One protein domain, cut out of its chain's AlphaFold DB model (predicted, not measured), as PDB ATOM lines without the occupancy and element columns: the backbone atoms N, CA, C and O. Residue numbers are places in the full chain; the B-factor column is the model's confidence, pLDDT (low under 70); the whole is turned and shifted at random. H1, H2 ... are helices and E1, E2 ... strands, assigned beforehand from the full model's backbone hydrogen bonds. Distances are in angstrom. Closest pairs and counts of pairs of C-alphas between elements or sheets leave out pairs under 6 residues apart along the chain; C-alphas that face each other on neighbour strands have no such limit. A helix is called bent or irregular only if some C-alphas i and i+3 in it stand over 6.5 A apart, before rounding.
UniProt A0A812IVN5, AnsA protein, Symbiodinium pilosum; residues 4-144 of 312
ATOM      1  N   LEU A   4      42.587 -28.491  21.724       95.19
ATOM      2  CA  LEU A   4      41.880 -27.385  22.376       95.19
ATOM      3  C   LEU A   4      41.225 -26.432  21.367       95.19
ATOM      4  O   LEU A   4      40.156 -25.885  21.638       95.19
ATOM      5  N   ASP A   5      41.829 -26.240  20.194       97.12
ATOM      6  CA  ASP A   5      41.251 -25.407  19.137       97.12
ATOM      7  C   ASP A   5      40.056 -26.105  18.481       97.12
ATOM      8  O   ASP A   5      39.023 -25.472  18.265       97.12
ATOM      9  N   TRP A   6      40.140 -27.418  18.249       98.06
ATOM     10  CA  TRP A   6      39.010 -28.211  17.751       98.06
ATOM     11  C   TRP A   6      37.816 -28.133  18.707       98.06
ATOM     12  O   TRP A   6      36.688 -27.905  18.269       98.06
ATOM     13  N   THR A   7      38.071 -28.205  20.018       98.00
ATOM     14  CA  THR A   7      37.049 -28.018  21.061       98.00
ATOM     15  C   THR A   7      36.395 -26.637  20.991       98.00
ATOM     16  O   THR A   7      35.170 -26.532  21.083       98.00
ATOM     17  N   LYS A   8      37.166 -25.570  20.746       98.06
ATOM     18  CA  LYS A   8      36.608 -24.219  20.555       98.06
ATOM     19  C   LYS A   8      35.710 -24.137  19.316       98.06
ATOM     20  O   LYS A   8      34.638 -23.535  19.396       98.06
ATOM     21  N   ILE A   9      36.126 -24.735  18.194       98.50
ATOM     22  CA  ILE A   9      35.340 -24.749  16.948       98.50
ATOM     23  C   ILE A   9      34.035 -25.523  17.166       98.50
ATOM     24  O   ILE A   9      32.959 -24.988  16.894       98.50
ATOM     25  N   ALA A  10      34.110 -26.736  17.720       98.56
ATOM     26  CA  ALA A  10      32.945 -27.573  17.989       98.56
ATOM     27  C   ALA A  10      31.953 -26.884  18.943       98.56
ATOM     28  O   ALA A  10      30.759 -26.824  18.653       98.56
ATOM     29  N   GLY A  11      32.444 -26.254  20.017       98.50
ATOM     30  CA  GLY A  11      31.603 -25.469  20.924       98.50
ATOM     31  C   GLY A  11      30.983 -24.229  20.264       98.50
ATOM     32  O   GLY A  11      29.894 -23.800  20.641       98.50
ATOM     33  N   SER A  12      31.639 -23.634  19.261       98.56
ATOM     34  CA  SER A  12      31.049 -22.540  18.474       98.56
ATOM     35  C   SER A  12      29.868 -23.013  17.628       98.56
ATOM     36  O   SER A  12      28.840 -22.333  17.578       98.56
ATOM     37  N   ILE A  13      29.987 -24.194  17.015       98.56
ATOM     38  CA  ILE A  13      28.892 -24.836  16.280       98.56
ATOM     39  C   ILE A  13      27.746 -25.161  17.238       98.56
ATOM     40  O   ILE A  13      26.612 -24.782  16.960       98.56
ATOM     41  N   GLU A  14      28.034 -25.771  18.391       98.50
ATOM     42  CA  GLU A  14      27.032 -26.128  19.405       98.50
ATOM     43  C   GLU A  14      26.170 -24.931  19.827       98.50
ATOM     44  O   GLU A  14      24.944 -24.968  19.715       98.50
ATOM     45  N   ARG A  15      26.809 -23.818  20.221       98.56
ATOM     46  CA  ARG A  15      26.118 -22.590  20.661       98.56
ATOM     47  C   ARG A  15      25.211 -21.978  19.595       98.56
ATOM     48  O   ARG A  15      24.286 -21.232  19.918       98.56
ATOM     49  N   ASN A  16      25.495 -22.250  18.326       98.38
ATOM     50  CA  ASN A  16      24.770 -21.704  17.186       98.38
ATOM     51  C   ASN A  16      23.914 -22.761  16.474       98.38
ATOM     52  O   ASN A  16      23.249 -22.439  15.488       98.38
ATOM     53  N   TYR A  17      23.874 -23.994  16.988       97.62
ATOM     54  CA  TYR A  17      23.339 -25.140  16.264       97.62
ATOM     55  C   TYR A  17      21.867 -24.988  15.904       97.62
ATOM     56  O   TYR A  17      21.460 -25.327  14.797       97.62
ATOM     57  N   LEU A  18      21.059 -24.432  16.807       96.50
ATOM     58  CA  LEU A  18      19.627 -24.222  16.579       96.50
ATOM     59  C   LEU A  18      19.314 -22.971  15.744       96.50
ATOM     60  O   LEU A  18      18.201 -22.855  15.245       96.50
ATOM     61  N   LYS A  19      20.277 -22.058  15.569       97.56
ATOM     62  CA  LYS A  19      20.073 -20.769  14.886       97.56
ATOM     63  C   LYS A  19      20.269 -20.838  13.372       97.56
ATOM     64  O   LYS A  19      19.685 -20.032  12.659       97.56
ATOM     65  N   TYR A  20      21.091 -21.772  12.892       96.88
ATOM     66  CA  TYR A  20      21.475 -21.872  11.479       96.88
ATOM     67  C   TYR A  20      21.180 -23.254  10.903       96.88
ATOM     68  O   TYR A  20      21.087 -24.237  11.636       96.88
ATOM     69  N   ASP A  21      21.052 -23.342   9.581       95.31
ATOM     70  CA  ASP A  21      20.744 -24.588   8.868       95.31
ATOM     71  C   ASP A  21      21.978 -25.440   8.530       95.31
ATOM     72  O   ASP A  21      21.845 -26.635   8.268       95.31
ATOM     73  N   GLY A  22      23.168 -24.846   8.603       97.44
ATOM     74  CA  GLY A  22      24.461 -25.482   8.377       97.44
ATOM     75  C   GLY A  22      25.603 -24.528   8.715       97.44
ATOM     76  O   GLY A  22      25.376 -23.360   9.042       97.44
ATOM     77  N   PHE A  23      26.832 -25.031   8.655       98.62
ATOM     78  CA  PHE A  23      28.026 -24.317   9.099       98.62
ATOM     79  C   PHE A  23      29.116 -24.389   8.036       98.62
ATOM     80  O   PHE A  23      29.399 -25.462   7.511       98.62
ATOM     81  N   VAL A  24      29.759 -23.255   7.764       98.75
ATOM     82  CA  VAL A  24      31.006 -23.204   6.992       98.75
ATOM     83  C   VAL A  24      32.136 -22.829   7.940       98.75
ATOM     84  O   VAL A  24      32.052 -21.813   8.629       98.75
ATOM     85  N   VAL A  25      33.188 -23.646   7.982       98.75
ATOM     86  CA  VAL A  25      34.393 -23.394   8.779       98.75
ATOM     87  C   VAL A  25      35.524 -23.016   7.830       98.75
ATOM     88  O   VAL A  25      36.031 -23.858   7.090       98.75
ATOM     89  N   ILE A  26      35.911 -21.740   7.844       98.25
ATOM     90  CA  ILE A  26      37.030 -21.233   7.041       98.25
ATOM     91  C   ILE A  26      38.328 -21.463   7.812       98.25
ATOM     92  O   ILE A  26      38.453 -21.036   8.961       98.25
ATOM     93  N   MET A  27      39.292 -22.137   7.189       97.19
ATOM     94  CA  MET A  27      40.542 -22.525   7.836       97.19
ATOM     95  C   MET A  27      41.708 -22.584   6.839       97.19
ATOM     96  O   MET A  27      41.514 -22.826   5.649       97.19
ATOM     97  N   GLY A  28      42.937 -22.398   7.335       97.50
ATOM     98  CA  GLY A  28      44.152 -22.680   6.566       97.50
ATOM     99  C   GLY A  28      44.253 -24.157   6.164       97.50
ATOM    100  O   GLY A  28      43.850 -25.048   6.913       97.50
ATOM    101  N   THR A  29      44.793 -24.424   4.975       98.06
ATOM    102  CA  THR A  29      44.722 -25.751   4.346       98.06
ATOM    103  C   THR A  29      45.616 -26.800   5.011       98.06
ATOM    104  O   THR A  29      45.239 -27.967   5.054       98.06
ATOM    105  N   ASP A  30      46.742 -26.410   5.612       97.88
ATOM    106  CA  ASP A  30      47.762 -27.346   6.123       97.88
ATOM    107  C   ASP A  30      47.264 -28.329   7.185       97.88
ATOM    108  O   ASP A  30      47.724 -29.464   7.246       97.88
ATOM    109  N   THR A  31      46.312 -27.915   8.024       98.00
ATOM    110  CA  THR A  31      45.779 -28.757   9.113       98.00
ATOM    111  C   THR A  31      44.269 -28.960   9.026       98.00
ATOM    112  O   THR A  31      43.653 -29.473   9.961       98.00
ATOM    113  N   MET A  32      43.657 -28.581   7.899       98.69
ATOM    114  CA  MET A  32      42.207 -28.663   7.707       98.69
ATOM    115  C   MET A  32      41.701 -30.104   7.798       98.69
ATOM    116  O   MET A  32      40.706 -30.350   8.471       98.69
ATOM    117  N   ALA A  33      42.418 -31.057   7.191       98.69
ATOM    118  CA  ALA A  33      42.071 -32.476   7.248       98.69
ATOM    119  C   ALA A  33      42.046 -33.012   8.691       98.69
ATOM    120  O   ALA A  33      41.109 -33.717   9.064       98.69
ATOM    121  N   TYR A  34      42.992 -32.593   9.540       98.69
ATOM    122  CA  TYR A  34      42.992 -32.932  10.966       98.69
ATOM    123  C   TYR A  34      41.799 -32.310  11.703       98.69
ATOM    124  O   TYR A  34      41.043 -33.018  12.361       98.69
ATOM    125  N   ALA A  35      41.583 -30.997  11.584       98.69
ATOM    126  CA  ALA A  35      40.492 -30.335  12.305       98.69
ATOM    127  C   ALA A  35      39.106 -30.848  11.878       98.69
ATOM    128  O   ALA A  35      38.244 -31.084  12.725       98.69
ATOM    129  N   ALA A  36      38.903 -31.068  10.578       98.81
ATOM    130  CA  ALA A  36      37.657 -31.600  10.047       98.81
ATOM    131  C   ALA A  36      37.435 -33.062  10.482       98.81
ATOM    132  O   ALA A  36      36.324 -33.422  10.878       98.81
ATOM    133  N   SER A  37      38.490 -33.888  10.491       98.81
ATOM    134  CA  SER A  37      38.424 -35.259  11.017       98.81
ATOM    135  C   SER A  37      38.062 -35.275  12.502       98.81
ATOM    136  O   SER A  37      37.137 -35.986  12.891       98.81
ATOM    137  N   ALA A  38      38.699 -34.431  13.322       98.69
ATOM    138  CA  ALA A  38      38.388 -34.308  14.745       98.69
ATOM    139  C   ALA A  38      36.914 -33.957  14.980       98.69
ATOM    140  O   ALA A  38      36.226 -34.650  15.730       98.69
ATOM    141  N   LEU A  39      36.398 -32.941  14.282       98.81
ATOM    142  CA  LEU A  39      34.999 -32.542  14.423       98.81
ATOM    143  C   LEU A  39      34.020 -33.644  14.002       98.81
ATOM    144  O   LEU A  39      32.947 -33.738  14.596       98.81
ATOM    145  N   SER A  40      34.379 -34.502  13.042       98.75
ATOM    146  CA  SER A  40      33.525 -35.636  12.660       98.75
ATOM    147  C   SER A  40      33.252 -36.583  13.837       98.75
ATOM    148  O   SER A  40      32.125 -37.048  14.006       98.75
ATOM    149  N   PHE A  41      34.248 -36.810  14.703       98.62
ATOM    150  CA  PHE A  41      34.102 -37.640  15.899       98.62
ATOM    151  C   PHE A  41      33.394 -36.895  17.033       98.62
ATOM    152  O   PHE A  41      32.541 -37.472  17.709       98.62
ATOM    153  N   MET A  42      33.711 -35.609  17.203       98.69
ATOM    154  CA  MET A  42      33.213 -34.785  18.307       98.69
ATOM    155  C   MET A  42      31.732 -34.416  18.189       98.69
ATOM    156  O   MET A  42      31.078 -34.230  19.212       98.69
ATOM    157  N   LEU A  43      31.201 -34.274  16.971       98.56
ATOM    158  CA  LEU A  43      29.813 -33.878  16.720       98.56
ATOM    159  C   LEU A  43      28.915 -35.121  16.601       98.56
ATOM    160  O   LEU A  43      28.530 -35.538  15.509       98.56
ATOM    161  N   GLU A  44      28.592 -35.749  17.734       97.94
ATOM    162  CA  GLU A  44      27.663 -36.882  17.769       97.94
ATOM    163  C   GLU A  44      26.242 -36.425  17.414       97.94
ATOM    164  O   GLU A  44      25.777 -35.382  17.871       97.94
ATOM    165  N   ASN A  45      25.535 -37.229  16.615       97.12
ATOM    166  CA  ASN A  45      24.192 -36.928  16.116       97.12
ATOM    167  C   ASN A  45      24.099 -35.614  15.320       97.12
ATOM    168  O   ASN A  45      23.094 -34.903  15.373       97.12
ATOM    169  N   LEU A  46      25.141 -35.293  14.550       97.38
ATOM    170  CA  LEU A  46      25.123 -34.163  13.631       97.38
ATOM    171  C   LEU A  46      24.073 -34.367  12.526       97.38
ATOM    172  O   LEU A  46      24.207 -35.251  11.697       97.38
ATOM    173  N   ALA A  47      23.041 -33.524  12.491       96.50
ATOM    174  CA  ALA A  47      21.964 -33.553  11.491       96.50
ATOM    175  C   ALA A  47      22.024 -32.395  10.471       96.50
ATOM    176  O   ALA A  47      21.094 -32.203   9.689       96.50
ATOM    177  N   LYS A  48      23.081 -31.574  10.522       96.81
ATOM    178  CA  LYS A  48      23.261 -30.374   9.690       96.81
ATOM    179  C   LYS A  48      24.660 -30.383   9.077       96.81
ATOM    180  O   LYS A  48      25.573 -30.853   9.754       96.81
ATOM    181  N   PRO A  49      24.865 -29.839   7.870       97.75
ATOM    182  CA  PRO A  49      26.155 -29.913   7.212       97.75
ATOM    183  C   PRO A  49      27.161 -29.007   7.913       97.75
ATOM    184  O   PRO A  49      26.854 -27.856   8.240       97.75
ATOM    185  N   VAL A  50      28.375 -29.513   8.101       98.62
ATOM    186  CA  VAL A  50      29.529 -28.722   8.537       98.62
ATOM    187  C   VAL A  50      30.591 -28.833   7.452       98.62
ATOM    188  O   VAL A  50      31.232 -29.870   7.304       98.62
ATOM    189  N   VAL A  51      30.765 -27.771   6.669       98.81
ATOM    190  CA  VAL A  51      31.672 -27.744   5.519       98.81
ATOM    191  C   VAL A  51      32.922 -26.951   5.875       98.81
ATOM    192  O   VAL A  51      32.881 -25.733   6.041       98.81
ATOM    193  N   PHE A  52      34.049 -27.638   5.980       98.88
ATOM    194  CA  PHE A  52      35.361 -27.015   6.041       98.88
ATOM    195  C   PHE A  52      35.798 -26.577   4.649       98.88
ATOM    196  O   PHE A  52      35.636 -27.307   3.669       98.88
ATOM    197  N   THR A  53      36.367 -25.381   4.564       98.75
ATOM    198  CA  THR A  53      36.923 -24.859   3.320       98.75
ATOM    199  C   THR A  53      38.005 -23.817   3.589       98.75
ATOM    200  O   THR A  53      38.246 -23.407   4.725       98.75
ATOM    201  N   GLY A  54      38.675 -23.392   2.528       97.94
ATOM    202  CA  GLY A  54      39.747 -22.409   2.559       97.94
ATOM    203  C   GLY A  54      40.185 -22.090   1.140       97.94
ATOM    204  O   GLY A  54      39.412 -22.244   0.191       97.94
ATOM    205  N   SER A  55      41.435 -21.676   0.985       98.25
ATOM    206  CA  SER A  55      42.017 -21.427  -0.326       98.25
ATOM    207  C   SER A  55      43.518 -21.661  -0.333       98.25
ATOM    208  O   SER A  55      44.172 -21.558   0.708       98.25
ATOM    209  N   MET A  56      44.054 -21.995  -1.504       97.88
ATOM    210  CA  MET A  56      45.499 -22.018  -1.741       97.88
ATOM    211  C   MET A  56      46.020 -20.614  -2.045       97.88
ATOM    212  O   MET A  56      47.148 -20.290  -1.685       97.88
ATOM    213  N   ILE A  57      45.183 -19.765  -2.651       97.69
ATOM    214  CA  ILE A  57      45.518 -18.378  -2.968       97.69
ATOM    215  C   ILE A  57      44.670 -17.430  -2.103       97.69
ATOM    216  O   ILE A  57      43.457 -17.642  -1.969       97.69
ATOM    217  N   PRO A  58      45.255 -16.382  -1.490       96.62
ATOM    218  CA  PRO A  58      44.505 -15.427  -0.682       96.62
ATOM    219  C   PRO A  58      43.343 -14.782  -1.448       96.62
ATOM    220  O   PRO A  58      43.458 -14.442  -2.621       96.62
ATOM    221  N   LEU A  59      42.227 -14.537  -0.754       96.38
ATOM    222  CA  LEU A  59      41.022 -13.930  -1.343       96.38
ATOM    223  C   LEU A  59      41.270 -12.542  -1.968       96.38
ATOM    224  O   LEU A  59      40.521 -12.126  -2.854       96.38
ATOM    225  N   ALA A  60      42.284 -11.825  -1.478       96.38
ATOM    226  CA  ALA A  60      42.661 -10.502  -1.963       96.38
ATOM    227  C   ALA A  60      43.268 -10.528  -3.377       96.38
ATOM    228  O   ALA A  60      43.212  -9.515  -4.071       96.38
ATOM    229  N   GLU A  61      43.807 -11.668  -3.816       97.00
ATOM    230  CA  GLU A  61      44.425 -11.787  -5.134       97.00
ATOM    231  C   GLU A  61      43.368 -11.826  -6.249       97.00
ATOM    232  O   GLU A  61      42.324 -12.466  -6.081       97.00
ATOM    233  N   PRO A  62      43.607 -11.198  -7.418       93.81
ATOM    234  CA  PRO A  62      42.650 -11.210  -8.527       93.81
ATOM    235  C   PRO A  62      42.313 -12.622  -9.018       93.81
ATOM    236  O   PRO A  62      41.153 -12.931  -9.291       93.81
ATOM    237  N   TYR A  63      43.331 -13.480  -9.102       95.44
ATOM    238  CA  TYR A  63      43.194 -14.897  -9.406       95.44
ATOM    239  C   TYR A  63      43.249 -15.687  -8.101       95.44
ATOM    240  O   TYR A  63      44.305 -15.771  -7.485       95.44
ATOM    241  N   ASN A  64      42.119 -16.243  -7.665       96.81
ATOM    242  CA  ASN A  64      42.054 -17.068  -6.461       96.81
ATOM    243  C   ASN A  64      40.966 -18.144  -6.551       96.81
ATOM    244  O   ASN A  64      39.955 -17.983  -7.238       96.81
ATOM    245  N   ASP A  65      41.150 -19.212  -5.784       97.38
ATOM    246  CA  ASP A  65      40.174 -20.278  -5.555       97.38
ATOM    247  C   ASP A  65      39.208 -19.967  -4.392       97.38
ATOM    248  O   ASP A  65      38.124 -20.550  -4.305       97.38
ATOM    249  N   ALA A  66      39.546 -18.995  -3.536       97.56
ATOM    250  CA  ALA A  66      38.805 -18.650  -2.321       97.56
ATOM    251  C   ALA A  66      37.332 -18.303  -2.568       97.56
ATOM    252  O   ALA A  66      36.454 -18.806  -1.865       97.56
ATOM    253  N   ARG A  67      37.040 -17.466  -3.575       96.56
ATOM    254  CA  ARG A  67      35.657 -17.057  -3.888       96.56
ATOM    255  C   ARG A  67      34.785 -18.260  -4.221       96.56
ATOM    256  O   ARG A  67      33.686 -18.400  -3.691       96.56
ATOM    257  N   ARG A  68      35.290 -19.130  -5.097       96.06
ATOM    258  CA  ARG A  68      34.566 -20.312  -5.562       96.06
ATOM    259  C   ARG A  68      34.374 -21.316  -4.429       96.06
ATOM    260  O   ARG A  68      33.246 -21.752  -4.204       96.06
ATOM    261  N   ASN A  69      35.445 -21.622  -3.698       98.31
ATOM    262  CA  ASN A  69      35.407 -22.528  -2.553       98.31
ATOM    263  C   ASN A  69      34.392 -22.063  -1.501       98.31
ATOM    264  O   ASN A  69      33.556 -22.854  -1.066       98.31
ATOM    265  N   LEU A  70      34.394 -20.773  -1.153       98.19
ATOM    266  CA  LEU A  70      33.476 -20.221  -0.159       98.19
ATOM    267  C   LEU A  70      32.012 -20.267  -0.618       98.19
ATOM    268  O   LEU A  70      31.165 -20.763   0.123       98.19
ATOM    269  N   ILE A  71      31.709 -19.797  -1.835       97.44
ATOM    270  CA  ILE A  71      30.334 -19.769  -2.365       97.44
ATOM    271  C   ILE A  71      29.735 -21.177  -2.397       97.44
ATOM    272  O   ILE A  71      28.623 -21.391  -1.917       97.44
ATOM    273  N   LEU A  72      30.472 -22.151  -2.935       97.56
ATOM    274  CA  LEU A  72      29.979 -23.523  -3.050       97.56
ATOM    275  C   LEU A  72      29.886 -24.208  -1.681       97.56
ATOM    276  O   LEU A  72      28.917 -24.922  -1.425       97.56
ATOM    277  N   SER A  73      30.808 -23.925  -0.756       98.25
ATOM    278  CA  SER A  73      30.700 -24.408   0.627       98.25
ATOM    279  C   SER A  73      29.447 -23.884   1.324       98.25
ATOM    280  O   SER A  73      28.770 -24.641   2.014       98.25
ATOM    281  N   MET A  74      29.095 -22.611   1.108       97.56
ATOM    282  CA  MET A  74      27.847 -22.038   1.618       97.56
ATOM    283  C   MET A  74      26.617 -22.705   0.999       97.56
ATOM    284  O   MET A  74      25.652 -22.955   1.713       97.56
ATOM    285  N   GLN A  75      26.648 -23.044  -0.293       95.88
ATOM    286  CA  GLN A  75      25.558 -23.786  -0.935       95.88
ATOM    287  C   GLN A  75      25.385 -25.187  -0.333       95.88
ATOM    288  O   GLN A  75      24.261 -25.582  -0.030       95.88
ATOM    289  N   PHE A  76      26.479 -25.916  -0.091       96.44
ATOM    290  CA  PHE A  76      26.413 -27.212   0.592       96.44
ATOM    291  C   PHE A  76      25.951 -27.083   2.046       96.44
ATOM    292  O   PHE A  76      25.144 -27.892   2.497       96.44
ATOM    293  N   ALA A  77      26.377 -26.043   2.767       96.69
ATOM    294  CA  ALA A  77      25.884 -25.761   4.115       96.69
ATOM    295  C   ALA A  77      24.383 -25.411   4.127       96.69
ATOM    296  O   ALA A  77      23.662 -25.789   5.048       96.69
ATOM    297  N   ALA A  78      23.891 -24.746   3.079       94.06
ATOM    298  CA  ALA A  78      22.480 -24.420   2.899       94.06
ATOM    299  C   ALA A  78      21.623 -25.611   2.430       94.06
ATOM    300  O   ALA A  78      20.397 -25.530   2.487       94.06
ATOM    301  N   ALA A  79      22.225 -26.740   2.032       85.62
ATOM    302  CA  ALA A  79      21.512 -27.947   1.594       85.62
ATOM    303  C   ALA A  79      20.778 -28.691   2.739       85.62
ATOM    304  O   ALA A  79      20.279 -29.806   2.546       85.62
ATOM    305  N   ARG A  80      20.682 -28.066   3.925       78.00
ATOM    306  CA  ARG A  80      19.992 -28.536   5.134       78.00
ATOM    307  C   ARG A  80      20.362 -29.991   5.436       78.00
ATOM    308  O   ARG A  80      21.523 -30.358   5.504       78.00
ATOM    309  N   GLN A  81      19.362 -30.843   5.576       74.62
ATOM    310  CA  GLN A  81      19.485 -32.241   5.958       74.62
ATOM    311  C   GLN A  81      20.169 -33.119   4.889       74.62
ATOM    312  O   GLN A  81      20.502 -34.259   5.146       74.62
ATOM    313  N   SER A  82      20.484 -32.621   3.694       84.38
ATOM    314  CA  SER A  82      21.031 -33.479   2.626       84.38
ATOM    315  C   SER A  82      22.402 -34.100   2.945       84.38
ATOM    316  O   SER A  82      22.739 -35.128   2.366       84.38
ATOM    317  N   PHE A  83      23.177 -33.497   3.855       92.12
ATOM    318  CA  PHE A  83      24.519 -33.953   4.227       92.12
ATOM    319  C   PHE A  83      24.764 -33.813   5.743       92.12
ATOM    320  O   PHE A  83      25.383 -32.837   6.170       92.12
ATOM    321  N   PRO A  84      24.284 -34.753   6.579       95.19
ATOM    322  CA  PRO A  84      24.447 -34.720   8.035       95.19
ATOM    323  C   PRO A  84      25.870 -35.139   8.466       95.19
ATOM    324  O   PRO A  84      26.059 -36.047   9.269       95.19
ATOM    325  N   GLU A  85      26.896 -34.500   7.898       97.12
ATOM    326  CA  GLU A  85      28.303 -34.868   8.071       97.12
ATOM    327  C   GLU A  85      29.222 -33.648   8.196       97.12
ATOM    328  O   GLU A  85      28.895 -32.532   7.776       97.12
ATOM    329  N   VAL A  86      30.420 -33.895   8.732       98.69
ATOM    330  CA  VAL A  86      31.554 -32.980   8.597       98.69
ATOM    331  C   VAL A  86      32.279 -33.300   7.294       98.69
ATOM    332  O   VAL A  86      32.640 -34.449   7.030       98.69
ATOM    333  N   MET A  87      32.485 -32.287   6.465       98.69
ATOM    334  CA  MET A  87      32.991 -32.435   5.103       98.69
ATOM    335  C   MET A  87      34.069 -31.401   4.810       98.69
ATOM    336  O   MET A  87      34.137 -30.368   5.471       98.69
ATOM    337  N   ILE A  88      34.880 -31.657   3.787       98.88
ATOM    338  CA  ILE A  88      35.791 -30.673   3.197       98.88
ATOM    339  C   ILE A  88      35.319 -30.392   1.778       98.88
ATOM    340  O   ILE A  88      35.159 -31.324   0.989       98.88
ATOM    341  N   PHE A  89      35.113 -29.121   1.445       98.62
ATOM    342  CA  PHE A  89      34.888 -28.704   0.068       98.62
ATOM    343  C   PHE A  89      36.123 -27.991  -0.477       98.62
ATOM    344  O   PHE A  89      36.537 -26.954   0.053       98.62
ATOM    345  N   PHE A  90      36.694 -28.551  -1.542       98.31
ATOM    346  CA  PHE A  90      37.859 -27.996  -2.220       98.31
ATOM    347  C   PHE A  90      37.898 -28.442  -3.680       98.31
ATOM    348  O   PHE A  90      37.637 -29.613  -3.972       98.31
ATOM    349  N   ASN A  91      38.247 -27.521  -4.582       96.94
ATOM    350  CA  ASN A  91      38.419 -27.789  -6.013       96.94
ATOM    351  C   ASN A  91      37.294 -28.649  -6.609       96.94
ATOM    352  O   ASN A  91      37.515 -29.762  -7.087       96.94
ATOM    353  N   ASP A  92      36.063 -28.147  -6.499       97.38
ATOM    354  CA  ASP A  92      34.862 -28.768  -7.064       97.38
ATOM    355  C   ASP A  92      34.496 -30.158  -6.511       97.38
ATOM    356  O   ASP A  92      33.629 -30.843  -7.060       97.38
ATOM    357  N   ARG A  93      35.099 -30.580  -5.395       98.25
ATOM    358  CA  ARG A  93      34.809 -31.856  -4.732       98.25
ATOM    359  C   ARG A  93      34.373 -31.635  -3.290       98.25
ATOM    360  O   ARG A  93      35.032 -30.926  -2.535       98.25
ATOM    361  N   LEU A  94      33.283 -32.297  -2.906       98.44
ATOM    362  CA  LEU A  94      32.846 -32.425  -1.519       98.44
ATOM    363  C   LEU A  94      33.311 -33.784  -0.991       98.44
ATOM    364  O   LEU A  94      32.872 -34.828  -1.476       98.44
ATOM    365  N   LEU A  95      34.224 -33.774  -0.028       98.69
ATOM    366  CA  LEU A  95      34.854 -34.958   0.546       98.69
ATOM    367  C   LEU A  95      34.326 -35.196   1.963       98.69
ATOM    368  O   LEU A  95      34.147 -34.243   2.723       98.69
ATOM    369  N   ARG A  96      34.140 -36.463   2.349       98.62
ATOM    370  CA  ARG A  96      33.950 -36.829   3.760       98.62
ATOM    371  C   ARG A  96      35.217 -36.458   4.535       98.62
ATOM    372  O   ARG A  96      36.309 -36.873   4.152       98.62
ATOM    373  N   ALA A  97      35.085 -35.677   5.607       98.62
ATOM    374  CA  ALA A  97      36.235 -35.056   6.264       98.62
ATOM    375  C   ALA A  97      37.264 -36.067   6.790       98.62
ATOM    376  O   ALA A  97      38.449 -35.935   6.507       98.62
ATOM    377  N   ASN A  98      36.803 -37.111   7.485       98.62
ATOM    378  CA  ASN A  98      37.644 -38.173   8.055       98.62
ATOM    379  C   ASN A  98      38.128 -39.221   7.033       98.62
ATOM    380  O   ASN A  98      38.625 -40.279   7.407       98.62
ATOM    381  N   ARG A  99      37.981 -38.931   5.738       98.56
ATOM    382  CA  ARG A  99      38.585 -39.682   4.630       98.56
ATOM    383  C   ARG A  99      39.543 -38.825   3.805       98.56
ATOM    384  O   ARG A  99      40.187 -39.342   2.894       98.56
ATOM    385  N   ALA A 100      39.617 -37.528   4.097       98.50
ATOM    386  CA  ALA A 100      40.370 -36.569   3.313       98.50
ATOM    387  C   ALA A 100      41.795 -36.373   3.850       98.50
ATOM    388  O   ALA A 100      42.038 -36.424   5.053       98.50
ATOM    389  N   THR A 101      42.722 -36.077   2.944       98.38
ATOM    390  CA  THR A 101      44.093 -35.639   3.244       98.38
ATOM    391  C   THR A 101      44.519 -34.562   2.242       98.38
ATOM    392  O   THR A 101      43.948 -34.458   1.146       98.38
ATOM    393  N   LYS A 102      45.490 -33.726   2.622       98.00
ATOM    394  CA  LYS A 102      46.078 -32.719   1.729       98.00
ATOM    395  C   LYS A 102      47.165 -33.391   0.882       98.00
ATOM    396  O   LYS A 102      48.228 -33.731   1.383       98.00
ATOM    397  N   TYR A 103      46.880 -33.584  -0.403       93.88
ATOM    398  CA  TYR A 103      47.763 -34.221  -1.382       93.88
ATOM    399  C   TYR A 103      48.768 -33.279  -2.022       93.88
ATOM    400  O   TYR A 103      49.855 -33.714  -2.390       93.88
ATOM    401  N   SER A 104      48.384 -32.018  -2.214       95.69
ATOM    402  CA  SER A 104      49.212 -31.043  -2.914       95.69
ATOM    403  C   SER A 104      49.420 -29.795  -2.063       95.69
ATOM    404  O   SER A 104      48.508 -29.310  -1.386       95.69
ATOM    405  N   ALA A 105      50.662 -29.312  -2.067       95.38
ATOM    406  CA  ALA A 105      51.078 -28.107  -1.360       95.38
ATOM    407  C   ALA A 105      50.959 -26.843  -2.229       95.38
ATOM    408  O   ALA A 105      50.931 -25.748  -1.678       95.38
ATOM    409  N   ASP A 106      50.860 -26.992  -3.551       93.75
ATOM    410  CA  ASP A 106      50.908 -25.913  -4.544       93.75
ATOM    411  C   ASP A 106      49.761 -25.963  -5.575       93.75
ATOM    412  O   ASP A 106      49.389 -24.937  -6.142       93.75
ATOM    413  N   GLY A 107      49.164 -27.132  -5.792       95.25
ATOM    414  CA  GLY A 107      48.018 -27.341  -6.670       95.25
ATOM    415  C   GLY A 107      46.700 -26.874  -6.053       95.25
ATOM    416  O   GLY A 107      46.460 -27.017  -4.853       95.25
ATOM    417  N   LEU A 108      45.800 -26.351  -6.892       95.12
ATOM    418  CA  LEU A 108      44.439 -25.990  -6.469       95.12
ATOM    419  C   LEU A 108      43.619 -27.224  -6.076       95.12
ATOM    420  O   LEU A 108      42.748 -27.136  -5.217       95.12
ATOM    421  N   ASP A 109      43.932 -28.396  -6.627       95.56
ATOM    422  CA  ASP A 109      43.376 -29.696  -6.254       95.56
ATOM    423  C   ASP A 109      44.020 -30.276  -4.979       95.56
ATOM    424  O   ASP A 109      44.267 -31.476  -4.873       95.56
ATOM    425  N   ALA A 110      44.227 -29.415  -3.978       97.00
ATOM    426  CA  ALA A 110      45.018 -29.680  -2.779       97.00
ATOM    427  C   ALA A 110      44.538 -30.864  -1.931       97.00
ATOM    428  O   ALA A 110      45.355 -31.506  -1.280       97.00
ATOM    429  N   PHE A 111      43.235 -31.167  -1.916       98.44
ATOM    430  CA  PHE A 111      42.660 -32.239  -1.097       98.44
ATOM    431  C   PHE A 111      42.131 -33.398  -1.932       98.44
ATOM    432  O   PHE A 111      41.515 -33.210  -2.986       98.44
ATOM    433  N   GLY A 112      42.289 -34.600  -1.392       97.62
ATOM    434  CA  GLY A 112      41.810 -35.846  -1.974       97.62
ATOM    435  C   GLY A 112      41.362 -36.826  -0.895       97.62
ATOM    436  O   GLY A 112      41.559 -36.589   0.292       97.62
ATOM    437  N   SER A 113      40.747 -37.925  -1.327       97.94
ATOM    438  CA  SER A 113      40.206 -38.974  -0.462       97.94
ATOM    439  C   SER A 113      40.543 -40.340  -1.081       97.94
ATOM    440  O   SER A 113      39.829 -40.797  -1.974       97.94
ATOM    441  N   PRO A 114      41.673 -40.967  -0.703       95.88
ATOM    442  CA  PRO A 114      42.232 -42.122  -1.421       95.88
ATOM    443  C   PRO A 114      41.363 -43.374  -1.353       95.88
ATOM    444  O   PRO A 114      41.289 -44.147  -2.308       95.88
ATOM    445  N   ASN A 115      40.750 -43.588  -0.189       96.44
ATOM    446  CA  ASN A 115      40.053 -44.823   0.157       96.44
ATOM    447  C   ASN A 115      38.528 -44.652   0.155       96.44
ATOM    448  O   ASN A 115      37.805 -45.597   0.456       96.44
ATOM    449  N   PHE A 116      38.022 -43.462  -0.188       97.19
ATOM    450  CA  PHE A 116      36.588 -43.199  -0.245       97.19
ATOM    451  C   PHE A 116      36.250 -42.175  -1.342       97.19
ATOM    452  O   PHE A 116      36.898 -41.132  -1.416       97.19
ATOM    453  N   PRO A 117      35.256 -42.425  -2.207       97.38
ATOM    454  CA  PRO A 117      34.899 -41.485  -3.268       97.38
ATOM    455  C   PRO A 117      34.307 -40.164  -2.726       97.38
ATOM    456  O   PRO A 117      33.748 -40.144  -1.630       97.38
ATOM    457  N   PRO A 118      34.382 -39.052  -3.489       97.81
ATOM    458  CA  PRO A 118      33.715 -37.802  -3.125       97.81
ATOM    459  C   PRO A 118      32.201 -37.980  -2.930       97.81
ATOM    460  O   PRO A 118      31.546 -38.675  -3.709       97.81
ATOM    461  N   LEU A 119      31.641 -37.283  -1.939       97.56
ATOM    462  CA  LEU A 119      30.199 -37.226  -1.674       97.56
ATOM    463  C   LEU A 119      29.457 -36.419  -2.743       97.56
ATOM    464  O   LEU A 119      28.297 -36.692  -3.043       97.56
ATOM    465  N   ALA A 120      30.117 -35.424  -3.336       97.25
ATOM    466  CA  ALA A 120      29.604 -34.698  -4.489       97.25
ATOM    467  C   ALA A 120      30.738 -34.149  -5.363       97.25
ATOM    468  O   ALA A 120      31.846 -33.895  -4.887       97.25
ATOM    469  N   THR A 121      30.437 -33.933  -6.643       97.69
ATOM    470  CA  THR A 121      31.298 -33.191  -7.578       97.69
ATOM    471  C   THR A 121      30.519 -32.047  -8.212       97.69
ATOM    472  O   THR A 121      29.325 -32.189  -8.490       97.69
ATOM    473  N   VAL A 122      31.187 -30.923  -8.451       96.69
ATOM    474  CA  VAL A 122      30.603 -29.728  -9.061       96.69
ATOM    475  C   VAL A 122      31.166 -29.561 -10.470       96.69
ATOM    476  O   VAL A 122      32.370 -29.486 -10.668       96.69
ATOM    477  N   GLY A 123      30.290 -29.525 -11.467       92.88
ATOM    478  CA  GLY A 123      30.627 -29.152 -12.840       92.88
ATOM    479  C   GLY A 123      29.670 -28.071 -13.325       92.88
ATOM    480  O   GLY A 123      29.381 -27.120 -12.604       92.88
ATOM    481  N   THR A 124      29.095 -28.256 -14.516       92.88
ATOM    482  CA  THR A 124      27.924 -27.474 -14.961       92.88
ATOM    483  C   THR A 124      26.684 -27.721 -14.093       92.88
ATOM    484  O   THR A 124      25.760 -26.916 -14.082       92.88
ATOM    485  N   SER A 125      26.668 -28.831 -13.354       91.94
ATOM    486  CA  SER A 125      25.668 -29.192 -12.350       91.94
ATOM    487  C   SER A 125      26.338 -29.895 -11.166       91.94
ATOM    488  O   SER A 125      27.481 -30.357 -11.266       91.94
ATOM    489  N   VAL A 126      25.633 -29.972 -10.035       94.38
ATOM    490  CA  VAL A 126      26.081 -30.722  -8.855       94.38
ATOM    491  C   VAL A 126      25.668 -32.185  -9.003       94.38
ATOM    492  O   VAL A 126      24.488 -32.489  -9.154       94.38
ATOM    493  N   ARG A 127      26.636 -33.102  -8.924       95.44
ATOM    494  CA  ARG A 127      26.401 -34.552  -8.904       95.44
ATOM    495  C   ARG A 127      26.690 -35.086  -7.509       95.44
ATOM    496  O   ARG A 127      27.855 -35.294  -7.169       95.44
ATOM    497  N   ALA A 128      25.640 -35.272  -6.715       94.50
ATOM    498  CA  ALA A 128      25.717 -35.832  -5.368       94.50
ATOM    499  C   ALA A 128      25.588 -37.363  -5.382       94.50
ATOM    500  O   ALA A 128      24.810 -37.927  -6.149       94.50
ATOM    501  N   ARG A 129      26.337 -38.026  -4.502       94.12
ATOM    502  CA  ARG A 129      26.302 -39.467  -4.239       94.12
ATOM    503  C   ARG A 129      25.611 -39.714  -2.906       94.12
ATOM    504  O   ARG A 129      26.252 -39.997  -1.899       94.12
ATOM    505  N   THR A 130      24.291 -39.547  -2.891       88.38
ATOM    506  CA  THR A 130      23.473 -39.695  -1.676       88.38
ATOM    507  C   THR A 130      23.515 -41.109  -1.099       88.38
ATOM    508  O   THR A 130      23.290 -41.279   0.092       88.38
ATOM    509  N   ASP A 131      23.879 -42.105  -1.910       92.06
ATOM    510  CA  ASP A 131      24.136 -43.486  -1.495       92.06
ATOM    511  C   ASP A 131      25.364 -43.640  -0.581       92.06
ATOM    512  O   ASP A 131      25.484 -44.636   0.127       92.06
ATOM    513  N   LEU A 132      26.269 -42.659  -0.587       93.56
ATOM    514  CA  LEU A 132      27.476 -42.646   0.240       93.56
ATOM    515  C   LEU A 132      27.328 -41.812   1.514       93.56
ATOM    516  O   LEU A 132      28.162 -41.935   2.414       93.56
ATOM    517  N   VAL A 133      26.314 -40.948   1.573       91.38
ATOM    518  CA  VAL A 133      26.088 -40.015   2.680       91.38
ATOM    519  C   VAL A 133      25.599 -40.773   3.915       91.38
ATOM    520  O   VAL A 133      24.821 -41.721   3.820       91.38
ATOM    521  N   ALA A 134      26.063 -40.355   5.088       89.25
ATOM    522  CA  ALA A 134      25.669 -40.912   6.367       89.25
ATOM    523  C   ALA A 134      24.153 -40.807   6.567       89.25
ATOM    524  O   ALA A 134      23.505 -39.825   6.194       89.25
ATOM    525  N   ALA A 135      23.583 -41.830   7.199       90.12
ATOM    526  CA  ALA A 135      22.186 -41.796   7.586       90.12
ATOM    527  C   ALA A 135      21.931 -40.644   8.567       90.12
ATOM    528  O   ALA A 135      22.779 -40.304   9.396       90.12
ATOM    529  N   HIS A 136      20.723 -40.088   8.513       90.94
ATOM    530  CA  HIS A 136      20.306 -39.089   9.483       90.94
ATOM    531  C   HIS A 136      20.347 -39.653  10.900       90.94
ATOM    532  O   HIS A 136      19.814 -40.744  11.140       90.94
ATOM    533  N   PRO A 137      20.936 -38.916  11.851       92.88
ATOM    534  CA  PRO A 137      21.022 -39.390  13.215       92.88
ATOM    535  C   PRO A 137      19.652 -39.381  13.892       92.88
ATOM    536  O   PRO A 137      18.737 -38.642  13.521       92.88
ATOM    537  N   ARG A 138      19.533 -40.190  14.946       89.25
ATOM    538  CA  ARG A 138      18.389 -40.174  15.857       89.25
ATOM    539  C   ARG A 138      18.824 -39.503  17.154       89.25
ATOM    540  O   ARG A 138      19.556 -40.101  17.931       89.25
ATOM    541  N   GLY A 139      18.371 -38.275  17.383       92.25
ATOM    542  CA  GLY A 139      18.657 -37.528  18.607       92.25
ATOM    543  C   GLY A 139      19.126 -36.101  18.344       92.25
ATOM    544  O   GLY A 139      19.209 -35.654  17.203       92.25
ATOM    545  N   TYR A 140      19.410 -35.388  19.430       95.19
ATOM    546  CA  TYR A 140      19.968 -34.041  19.385       95.19
ATOM    547  C   TYR A 140      21.488 -34.090  19.240       95.19
ATOM    548  O   TYR A 140      22.116 -35.047  19.705       95.19
ATOM    549  N   LEU A 141      22.063 -33.041  18.641       97.75
ATOM    550  CA  LEU A 141      23.511 -32.849  18.603       97.75
ATOM    551  C   LEU A 141      24.071 -32.936  20.024       97.75
ATOM    552  O   LEU A 141      23.600 -32.238  20.923       97.75
ATOM    553  N   LYS A 142      25.115 -33.746  20.190       98.12
ATOM    554  CA  LYS A 142      25.930 -33.791  21.397       98.12
ATOM    555  C   LYS A 142      27.377 -33.531  21.014       98.12
ATOM    556  O   LYS A 142      27.946 -34.265  20.206       98.12
ATOM    557  N   VAL A 143      27.965 -32.481  21.581       98.31
ATOM    558  CA  VAL A 143      29.370 -32.154  21.345       98.31
ATOM    559  C   VAL A 143      30.243 -32.759  22.432       98.31
ATOM    560  O   VAL A 143      30.015 -32.567  23.624       98.31
ATOM    561  N   HIS A 144      31.266 -33.484  21.997       97.94
ATOM    562  CA  HIS A 144      32.259 -34.110  22.859       97.94
ATOM    563  C   HIS A 144      33.565 -33.315  22.800       97.94
ATOM    564  O   HIS A 144      34.303 -33.445  21.820       97.94
TER     565      HIS A 144
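AT A GLANCE: This is residues 4 to 144 of the 312 residues of the protein "AnsA protein" of Symbiodinium pilosum (UniProt A0A812IVN5). A strongly twisted, curled sheet of six strands runs through the middle, with H2 on one face and H3 on the other, three layers over its E1 to E3 part. H1 crosses H2 at a steep angle and only grazes the sheet, while the hairpin E5 and E6 makes the sheet's other end, and the last stretch returns to pair beside the end of H2. The printed part has 141 residues, with three named helices and six named strands in the order H1 E1 H2 E2 H3 E3 E4 E5 E6; the sheet is mixed, in the order E1 E2 E3 E4 E5 E6. The class is mixed, helices and strands, with under half of the residues in named elements. The whole is compact, with a radius of gyration of the C-alphas of 14.2 A and spans of 42 by 34 by 28 A.

IN THESE COORDINATES: H1, residues 4 to 16, begins at C-alpha 4 (41.880, -27.385, 22.376) and is 18.8 A long. E1 is residues 23 to 26. H2, residues 29 to 42, is 20.2 A long and irregular: C-alphas 30 and 33 are 7.7 A apart. E2 is residues 50 to 53, and H3, residues 66 to 78, is 18.1 A long. E3, residues 86 to 90, is 13.5 A long and begins at C-alpha 86 (31.554, -32.980, 8.597). E4 is residues 93 to 96, E5 residues 120 to 122, and E6 residues 126 to 128, ending at C-alpha 128 (25.717, -35.832, -5.368).

HOW THE PARTS SIT: E1 and E2 are parallel at 22 degrees, with N 51 and O 23 2.8 A apart, within hydrogen-bond range. E2 and E3 are parallel at 28 degrees, with N 52 and O 87 at 2.8 A. E1, H2, E2 and E2, H3, E3 are strand-helix-strand units, two parallel neighbour strands with a helix between; the first crossover is right-handed, the second left-handed. E3 E4 E5 E6 form a meander, each strand the antiparallel neighbour of the one before, and its three pairs are hairpins: N 95 and O 88 are 2.8 A apart, N 94 and O 120 2.9 A, N 127 and O 121 2.9 A. H2 lies over E2 and E3 at a height over the sheet of 8.5 A; its closest C-alphas to E3 are those of Ser 40 and Val 86, 5.2 A. H3 is on the opposite face, its closest C-alphas to E2 those of Ser 73 and Val 51, 6.0 A. H1 touches H2 with residues 6 to 10 alone, closest at the C-alphas of Trp 6 and Ala 35, 6.0 A, at a steep tilt of 62 degrees, the same way. H1 and H3 are apart. Every O i to N i+4 pair is within hydrogen-bond range in H1 and H3; in H2, 7 of 10 are.

THE WHOLE: The two C-alphas farthest apart are those of Pro 62 and Arg 138, 45.0 A. The printed part has no cut. The links E2 to H3, 12 residues, and E4 to E5, 23 residues, are long. Residues 142 to 143 pair antiparallel with residues 43 to 44. The mean pLDDT of the printed part is 96.4, and no printed residue is under 70.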